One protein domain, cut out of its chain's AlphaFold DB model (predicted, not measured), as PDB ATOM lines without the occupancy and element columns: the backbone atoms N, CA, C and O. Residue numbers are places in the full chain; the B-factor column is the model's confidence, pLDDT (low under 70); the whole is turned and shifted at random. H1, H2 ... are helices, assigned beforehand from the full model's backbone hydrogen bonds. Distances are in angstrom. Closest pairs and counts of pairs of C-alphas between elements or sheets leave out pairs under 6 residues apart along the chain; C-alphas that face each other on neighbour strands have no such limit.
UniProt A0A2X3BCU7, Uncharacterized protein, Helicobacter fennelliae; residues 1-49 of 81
ATOM      1  N   MET A   1      26.265 -11.850 -28.205       39.44
ATOM      2  CA  MET A   1      25.124 -12.682 -28.652       39.44
ATOM      3  C   MET A   1      25.317 -14.102 -28.128       39.44
ATOM      4  O   MET A   1      26.318 -14.716 -28.471       39.44
ATOM      5  N   LYS A   2      24.441 -14.619 -27.251       43.56
ATOM      6  CA  LYS A   2      24.532 -16.019 -26.790       43.56
ATOM      7  C   LYS A   2      24.107 -16.919 -27.953       43.56
ATOM      8  O   LYS A   2      22.935 -16.927 -28.317       43.56
ATOM      9  N   THR A   3      25.056 -17.615 -28.574       51.00
ATOM     10  CA  THR A   3      24.780 -18.610 -29.618       51.00
ATOM     11  C   THR A   3      23.771 -19.617 -29.075       51.00
ATOM     12  O   THR A   3      24.056 -20.273 -28.070       51.00
ATOM     13  N   LYS A   4      22.593 -19.722 -29.701       56.94
ATOM     14  CA  LYS A   4      21.599 -20.757 -29.396       56.94
ATOM     15  C   LYS A   4      22.231 -22.110 -29.733       56.94
ATOM     16  O   LYS A   4      22.196 -22.540 -30.880       56.94
ATOM     17  N   ARG A   5      22.908 -22.730 -28.764       68.19
ATOM     18  CA  ARG A   5      23.472 -24.072 -28.917       68.19
ATOM     19  C   ARG A   5      22.288 -25.024 -29.031       68.19
ATOM     20  O   ARG A   5      21.618 -25.246 -28.034       68.19
ATOM     21  N   GLY A   6      21.992 -25.487 -30.242       76.62
ATOM     22  CA  GLY A   6      20.974 -26.507 -30.474       76.62
ATOM     23  C   GLY A   6      21.395 -27.863 -29.908       76.62
ATOM     24  O   GLY A   6      22.555 -28.070 -29.542       76.62
ATOM     25  N   ILE A   7      20.449 -28.800 -29.856       83.75
ATOM     26  CA  ILE A   7      20.706 -30.171 -29.409       83.75
ATOM     27  C   ILE A   7      21.715 -30.830 -30.368       83.75
ATOM     28  O   ILE A   7      21.470 -30.852 -31.577       83.75
ATOM     29  N   PRO A   8      22.832 -31.401 -29.875       87.75
ATOM     30  CA  PRO A   8      23.788 -32.106 -30.725       87.75
ATOM     31  C   PRO A   8      23.123 -33.241 -31.512       87.75
ATOM     32  O   PRO A   8      22.389 -34.048 -30.938       87.75
ATOM     33  N   TYR A   9      23.441 -33.373 -32.807       86.38
ATOM     34  CA  TYR A   9      22.842 -34.389 -33.687       86.38
ATOM     35  C   TYR A   9      22.948 -35.813 -33.121       86.38
ATOM     36  O   TYR A   9      21.994 -36.583 -33.179       86.38
ATOM     37  N   ARG A  10      24.083 -36.155 -32.496       87.38
ATOM     38  CA  ARG A  10      24.280 -37.456 -31.841       87.38
ATOM     39  C   ARG A  10      23.263 -37.705 -30.722       87.38
ATOM     40  O   ARG A  10      22.742 -38.811 -30.615       87.38
ATOM     41  N   HIS A  11      22.979 -36.693 -29.901       86.56
ATOM     42  CA  HIS A  11      22.003 -36.804 -28.815       86.56
ATOM     43  C   HIS A  11      20.586 -36.902 -29.378       86.56
ATOM     44  O   HIS A  11      19.815 -37.752 -28.946       86.56
ATOM     45  N   LEU A  12      20.283 -36.103 -30.403       85.25
ATOM     46  CA  LEU A  12      18.997 -36.128 -31.086       85.25
ATOM     47  C   LEU A  12      18.720 -37.494 -31.738       85.25
ATOM     48  O   LEU A  12      17.654 -38.069 -31.540       85.25
ATOM     49  N   ARG A  13      19.704 -38.071 -32.439       87.69
ATOM     50  CA  ARG A  13      19.611 -39.418 -33.028       87.69
ATOM     51  C   ARG A  13      19.340 -40.484 -31.966       87.69
ATOM     52  O   ARG A  13      18.550 -41.391 -32.205       87.69
ATOM     53  N   ASN A  14      19.984 -40.383 -30.805       85.88
ATOM     54  CA  ASN A  14      19.757 -41.311 -29.699       85.88
ATOM     55  C   ASN A  14      18.365 -41.144 -29.077       85.88
ATOM     56  O   ASN A  14      17.758 -42.146 -28.719       85.88
ATOM     57  N   LEU A  15      17.852 -39.914 -28.982       86.38
ATOM     58  CA  LEU A  15      16.500 -39.633 -28.490       86.38
ATOM     59  C   LEU A  15      15.425 -40.208 -29.413       86.38
ATOM     60  O   LEU A  15      14.506 -40.865 -28.932       86.38
ATOM     61  N   PHE A  16      15.569 -40.024 -30.729       85.69
ATOM     62  CA  PHE A  16      14.623 -40.569 -31.708       85.69
ATOM     63  C   PHE A  16      14.541 -42.099 -31.667       85.69
ATOM     64  O   PHE A  16      13.459 -42.644 -31.847       85.69
ATOM     65  N   LYS A  17      15.648 -42.794 -31.376       86.12
ATOM     66  CA  LYS A  17      15.653 -44.259 -31.210       86.12
ATOM     67  C   LYS A  17      14.888 -44.744 -29.979       86.12
ATOM     68  O   LYS A  17      14.481 -45.895 -29.950       86.12
ATOM     69  N   SER A  18      14.760 -43.900 -28.959       82.38
ATOM     70  CA  SER A  18      14.091 -44.239 -27.701       82.38
ATOM     71  C   SER A  18      12.642 -43.774 -27.639       82.38
ATOM     72  O   SER A  18      11.986 -44.049 -26.647       82.38
ATOM     73  N   LEU A  19      12.120 -43.063 -28.645       82.81
ATOM     74  CA  LEU A  19      10.701 -42.706 -28.662       82.81
ATOM     75  C   LEU A  19       9.833 -43.972 -28.778       82.81
ATOM     76  O   LEU A  19      10.189 -44.870 -29.538       82.81
ATOM     77  N   PRO A  20       8.696 -44.047 -28.065       76.25
ATOM     78  CA  PRO A  20       8.087 -43.011 -27.224       76.25
ATOM     79  C   PRO A  20       8.537 -43.029 -25.746       76.25
ATOM     80  O   PRO A  20       7.906 -42.363 -24.939       76.25
ATOM     81  N   ASN A  21       9.587 -43.769 -25.375       80.88
ATOM     82  CA  ASN A  21      10.067 -43.966 -23.998       80.88
ATOM     83  C   ASN A  21      11.481 -43.415 -23.783       80.88
ATOM     84  O   ASN A  21      12.451 -44.150 -23.581       80.88
ATOM     85  N   ILE A  22      11.613 -42.094 -23.813       87.31
ATOM     86  CA  ILE A  22      12.887 -41.443 -23.515       87.31
ATOM     87  C   ILE A  22      13.225 -41.641 -22.030       87.31
ATOM     88  O   ILE A  22      12.415 -41.347 -21.154       87.31
ATOM     89  N   SER A  23      14.448 -42.080 -21.730       86.06
ATOM     90  CA  SER A  23      14.924 -42.193 -20.346       86.06
ATOM     91  C   SER A  23      15.279 -40.831 -19.735       86.06
ATOM     92  O   SER A  23      15.747 -39.919 -20.427       86.06
ATOM     93  N   GLN A  24      15.172 -40.712 -18.407       84.81
ATOM     94  CA  GLN A  24      15.560 -39.493 -17.682       84.81
ATOM     95  C   GLN A  24      17.022 -39.094 -17.953       84.81
ATOM     96  O   GLN A  24      17.316 -37.927 -18.198       84.81
ATOM     97  N   LYS A  25      17.930 -40.076 -18.040       87.00
ATOM     98  CA  LYS A  25      19.344 -39.854 -18.379       87.00
ATOM     99  C   LYS A  25      19.520 -39.194 -19.752       87.00
ATOM    100  O   LYS A  25      20.378 -38.331 -19.913       87.00
ATOM    101  N   GLN A  26      18.727 -39.583 -20.751       88.06
ATOM    102  CA  GLN A  26      18.776 -38.967 -22.082       88.06
ATOM    103  C   GLN A  26      18.221 -37.537 -22.075       88.06
ATOM    104  O   GLN A  26      18.769 -36.687 -22.776       88.06
ATOM    105  N   LEU A  27      17.191 -37.253 -21.269       87.94
ATOM    106  CA  LEU A  27      16.688 -35.889 -21.064       87.94
ATOM    107  C   LEU A  27      17.733 -34.991 -20.399       87.94
ATOM    108  O   LEU A  27      17.948 -33.861 -20.842       87.94
ATOM    109  N   ASP A  28      18.433 -35.493 -19.384       88.19
ATOM    110  CA  ASP A  28      19.450 -34.721 -18.669       88.19
ATOM    111  C   ASP A  28      20.616 -34.323 -19.590       88.19
ATOM    112  O   ASP A  28      21.091 -33.186 -19.532       88.19
ATOM    113  N   LEU A  29      21.010 -35.206 -20.520       88.44
ATOM    114  CA  LEU A  29      22.064 -34.942 -21.510       88.44
ATOM    115  C   LEU A  29      21.729 -33.816 -22.497       88.44
ATOM    116  O   LEU A  29      22.640 -33.237 -23.091       88.44
ATOM    117  N   ILE A  30      20.446 -33.511 -22.707       87.94
ATOM    118  CA  ILE A  30      20.024 -32.454 -23.634       87.94
ATOM    119  C   ILE A  30      19.481 -31.209 -22.941       87.94
ATOM    120  O   ILE A  30      19.338 -30.187 -23.610       87.94
ATOM    121  N   ARG A  31      19.235 -31.245 -21.623       86.25
ATOM    122  CA  ARG A  31      18.641 -30.145 -20.843       86.25
ATOM    123  C   ARG A  31      19.352 -28.804 -21.030       86.25
ATOM    124  O   ARG A  31      18.700 -27.769 -21.066       86.25
ATOM    125  N   GLN A  32      20.679 -28.815 -21.155       86.19
ATOM    126  CA  GLN A  32      21.482 -27.596 -21.318       86.19
ATOM    127  C   GLN A  32      21.492 -27.052 -22.759       86.19
ATOM    128  O   GLN A  32      21.853 -25.900 -22.979       86.19
ATOM    129  N   SER A  33      21.123 -27.884 -23.738       87.44
ATOM    130  CA  SER A  33      21.163 -27.579 -25.180       87.44
ATOM    131  C   SER A  33      19.781 -27.478 -25.835       87.44
ATOM    132  O   SER A  33      19.660 -27.042 -26.975       87.44
ATOM    133  N   ALA A  34      18.732 -27.921 -25.148       86.25
ATOM    134  CA  ALA A  34      17.359 -27.820 -25.612       86.25
ATOM    135  C   ALA A  34      16.753 -26.494 -25.146       86.25
ATOM    136  O   ALA A  34      16.965 -26.059 -24.014       86.25
ATOM    137  N   ASP A  35      15.957 -25.856 -26.001       88.88
ATOM    138  CA  ASP A  35      15.072 -24.794 -25.545       88.88
ATOM    139  C   ASP A  35      13.973 -25.373 -24.639       88.88
ATOM    140  O   ASP A  35      13.632 -26.557 -24.705       88.88
ATOM    141  N   SER A  36      13.399 -24.521 -23.788       86.69
ATOM    142  CA  SER A  36      12.398 -24.940 -22.801       86.69
ATOM    143  C   SER A  36      11.203 -25.662 -23.436       86.69
ATOM    144  O   SER A  36      10.755 -26.677 -22.908       86.69
ATOM    145  N   LYS A  37      10.715 -25.204 -24.601       88.38
ATOM    146  CA  LYS A  37       9.567 -25.833 -25.271       88.38
ATOM    147  C   LYS A  37       9.923 -27.234 -25.766       88.38
ATOM    148  O   LYS A  37       9.198 -28.179 -25.459       88.38
ATOM    149  N   THR A  38      11.052 -27.382 -26.458       87.12
ATOM    150  CA  THR A  38      11.534 -28.691 -26.927       87.12
ATOM    151  C   THR A  38      11.776 -29.655 -25.770       87.12
ATOM    152  O   THR A  38      11.359 -30.809 -25.843       87.12
ATOM    153  N   TYR A  39      12.376 -29.196 -24.668       89.12
ATOM    154  CA  TYR A  39      12.580 -30.039 -23.487       89.12
ATOM    155  C   TYR A  39      11.255 -30.533 -22.886       89.12
ATOM    156  O   TYR A  39      11.133 -31.712 -22.567       89.12
ATOM    157  N   GLN A  40      10.244 -29.665 -22.768       87.69
ATOM    158  CA  GLN A  40       8.926 -30.058 -22.251       87.69
ATOM    159  C   GLN A  40       8.224 -31.076 -23.154       87.69
ATOM    160  O   GLN A  40       7.602 -32.008 -22.650       87.69
ATOM    161  N   ILE A  41       8.345 -30.934 -24.477       86.62
ATOM    162  CA  ILE A  41       7.819 -31.914 -25.435       86.62
ATOM    163  C   ILE A  41       8.520 -33.262 -25.242       86.62
ATOM    164  O   ILE A  41       7.853 -34.273 -25.056       86.62
ATOM    165  N   LEU A  42       9.855 -33.281 -25.203       87.25
ATOM    166  CA  LEU A  42      10.630 -34.512 -25.013       87.25
ATOM    167  C   LEU A  42      10.370 -35.168 -23.651       87.25
ATOM    168  O   LEU A  42      10.327 -36.390 -23.569       87.25
ATOM    169  N   LYS A  43      10.112 -34.381 -22.603       87.06
ATOM    170  CA  LYS A  43       9.694 -34.889 -21.289       87.06
ATOM    171  C   LYS A  43       8.312 -35.550 -21.324       87.06
ATOM    172  O   LYS A  43       8.081 -36.511 -20.606       87.06
ATOM    173  N   ARG A  44       7.377 -35.089 -22.159       84.56
ATOM    174  CA  ARG A  44       6.096 -35.804 -22.342       84.56
ATOM    175  C   ARG A  44       6.292 -37.168 -23.001       84.56
ATOM    176  O   ARG A  44       5.538 -38.088 -22.725       84.56
ATOM    177  N   PHE A  45       7.328 -37.295 -23.827       82.81
ATOM    178  CA  PHE A  45       7.784 -38.568 -24.383       82.81
ATOM    179  C   PHE A  45       8.693 -39.367 -23.432       82.81
ATOM    180  O   PHE A  45       9.287 -40.356 -23.845       82.81
ATOM    181  N   SER A  46       8.856 -38.968 -22.170       78.00
ATOM    182  CA  SER A  46       9.404 -39.857 -21.143       78.00
ATOM    183  C   SER A  46       8.248 -40.392 -20.312       78.00
ATOM    184  O   SER A  46       7.559 -39.608 -19.665       78.00
ATOM    185  N   GLY A  47       8.028 -41.706 -20.351       70.00
ATOM    186  CA  GLY A  47       6.938 -42.363 -19.620       70.00
ATOM    187  C   GLY A  47       5.621 -42.480 -20.389       70.00
ATOM    188  O   GLY A  47       4.578 -42.637 -19.766       70.00
ATOM    189  N   LEU A  48       5.647 -42.394 -21.725       73.06
ATOM    190  CA  LEU A  48       4.456 -42.627 -22.554       73.06
ATOM    191  C   LEU A  48       3.998 -44.091 -22.493       73.06
ATOM    192  O   LEU A  48       2.803 -44.357 -22.567       73.06
ATOM    193  N   ILE A  49       4.934 -45.025 -22.315       69.50
ATOM    194  CA  ILE A  49       4.644 -46.385 -21.866       69.50
ATOM    195  C   ILE A  49       5.200 -46.502 -20.454       69.50
ATOM    196  O   ILE A  49       6.416 -46.509 -20.245       69.50
TER     197      ILE A  49
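AT A GLANCE: This is residues 1 to 49 of the 81 residues of an uncharacterized protein of Helicobacter fennelliae (UniProt A0A2X3BCU7). Three short helices run back and forth in a zigzag: H1 and H3 lie on two sides of H2, each making a helical hairpin with it, and their three centres form an open triangle rather than a row. The ends of the printed part run out in opposite directions along the long axis, and the tail before H1 makes much of its length. The printed part has 49 residues with three named helices, H1, H2 and H3 along the chain, and no named strand; the class is all helix. It is compact, with a radius of gyration of the C-alphas of 10.7 A, and its spans are 40 by 19 by 14 A.

IN THESE COORDINATES: H1, residues 9 to 18, begins at C-alpha 9 (22.842, -34.389, -33.687) and is 14.5 A long from first to last C-alpha. H2, residues 24 to 30, is 10.2 A long. H3, residues 36 to 44, is 12.6 A long and ends at C-alpha 44 (6.096, -35.804, -22.342).

HOW THE PARTS SIT: H1 and H2 touch, and their closest C-alphas, those of Leu 15 and Gln 26, are 6.8 A apart. They run opposite ways at a shallow tilt of 24 degrees. H2 and H3 touch, and their closest C-alphas, those of Leu 27 and Lys 43, are 7.1 A apart. They run opposite ways at a shallow tilt of 22 degrees. H1 and H3 are apart. Every O i to N i+4 pair is within hydrogen-bond range in H1 and H3, and 2 of 3 are in H2.

THE WHOLE: The C-alphas of Met 1 and Ile 49 are the two farthest apart, at 40.0 A. The printed part has no cut, and the links H1 to H2 and H2 to H3 are tight, with 5 residues each. The mean pLDDT of the printed part is 81.3; residues 1 to 5 and residue 49 are under 70.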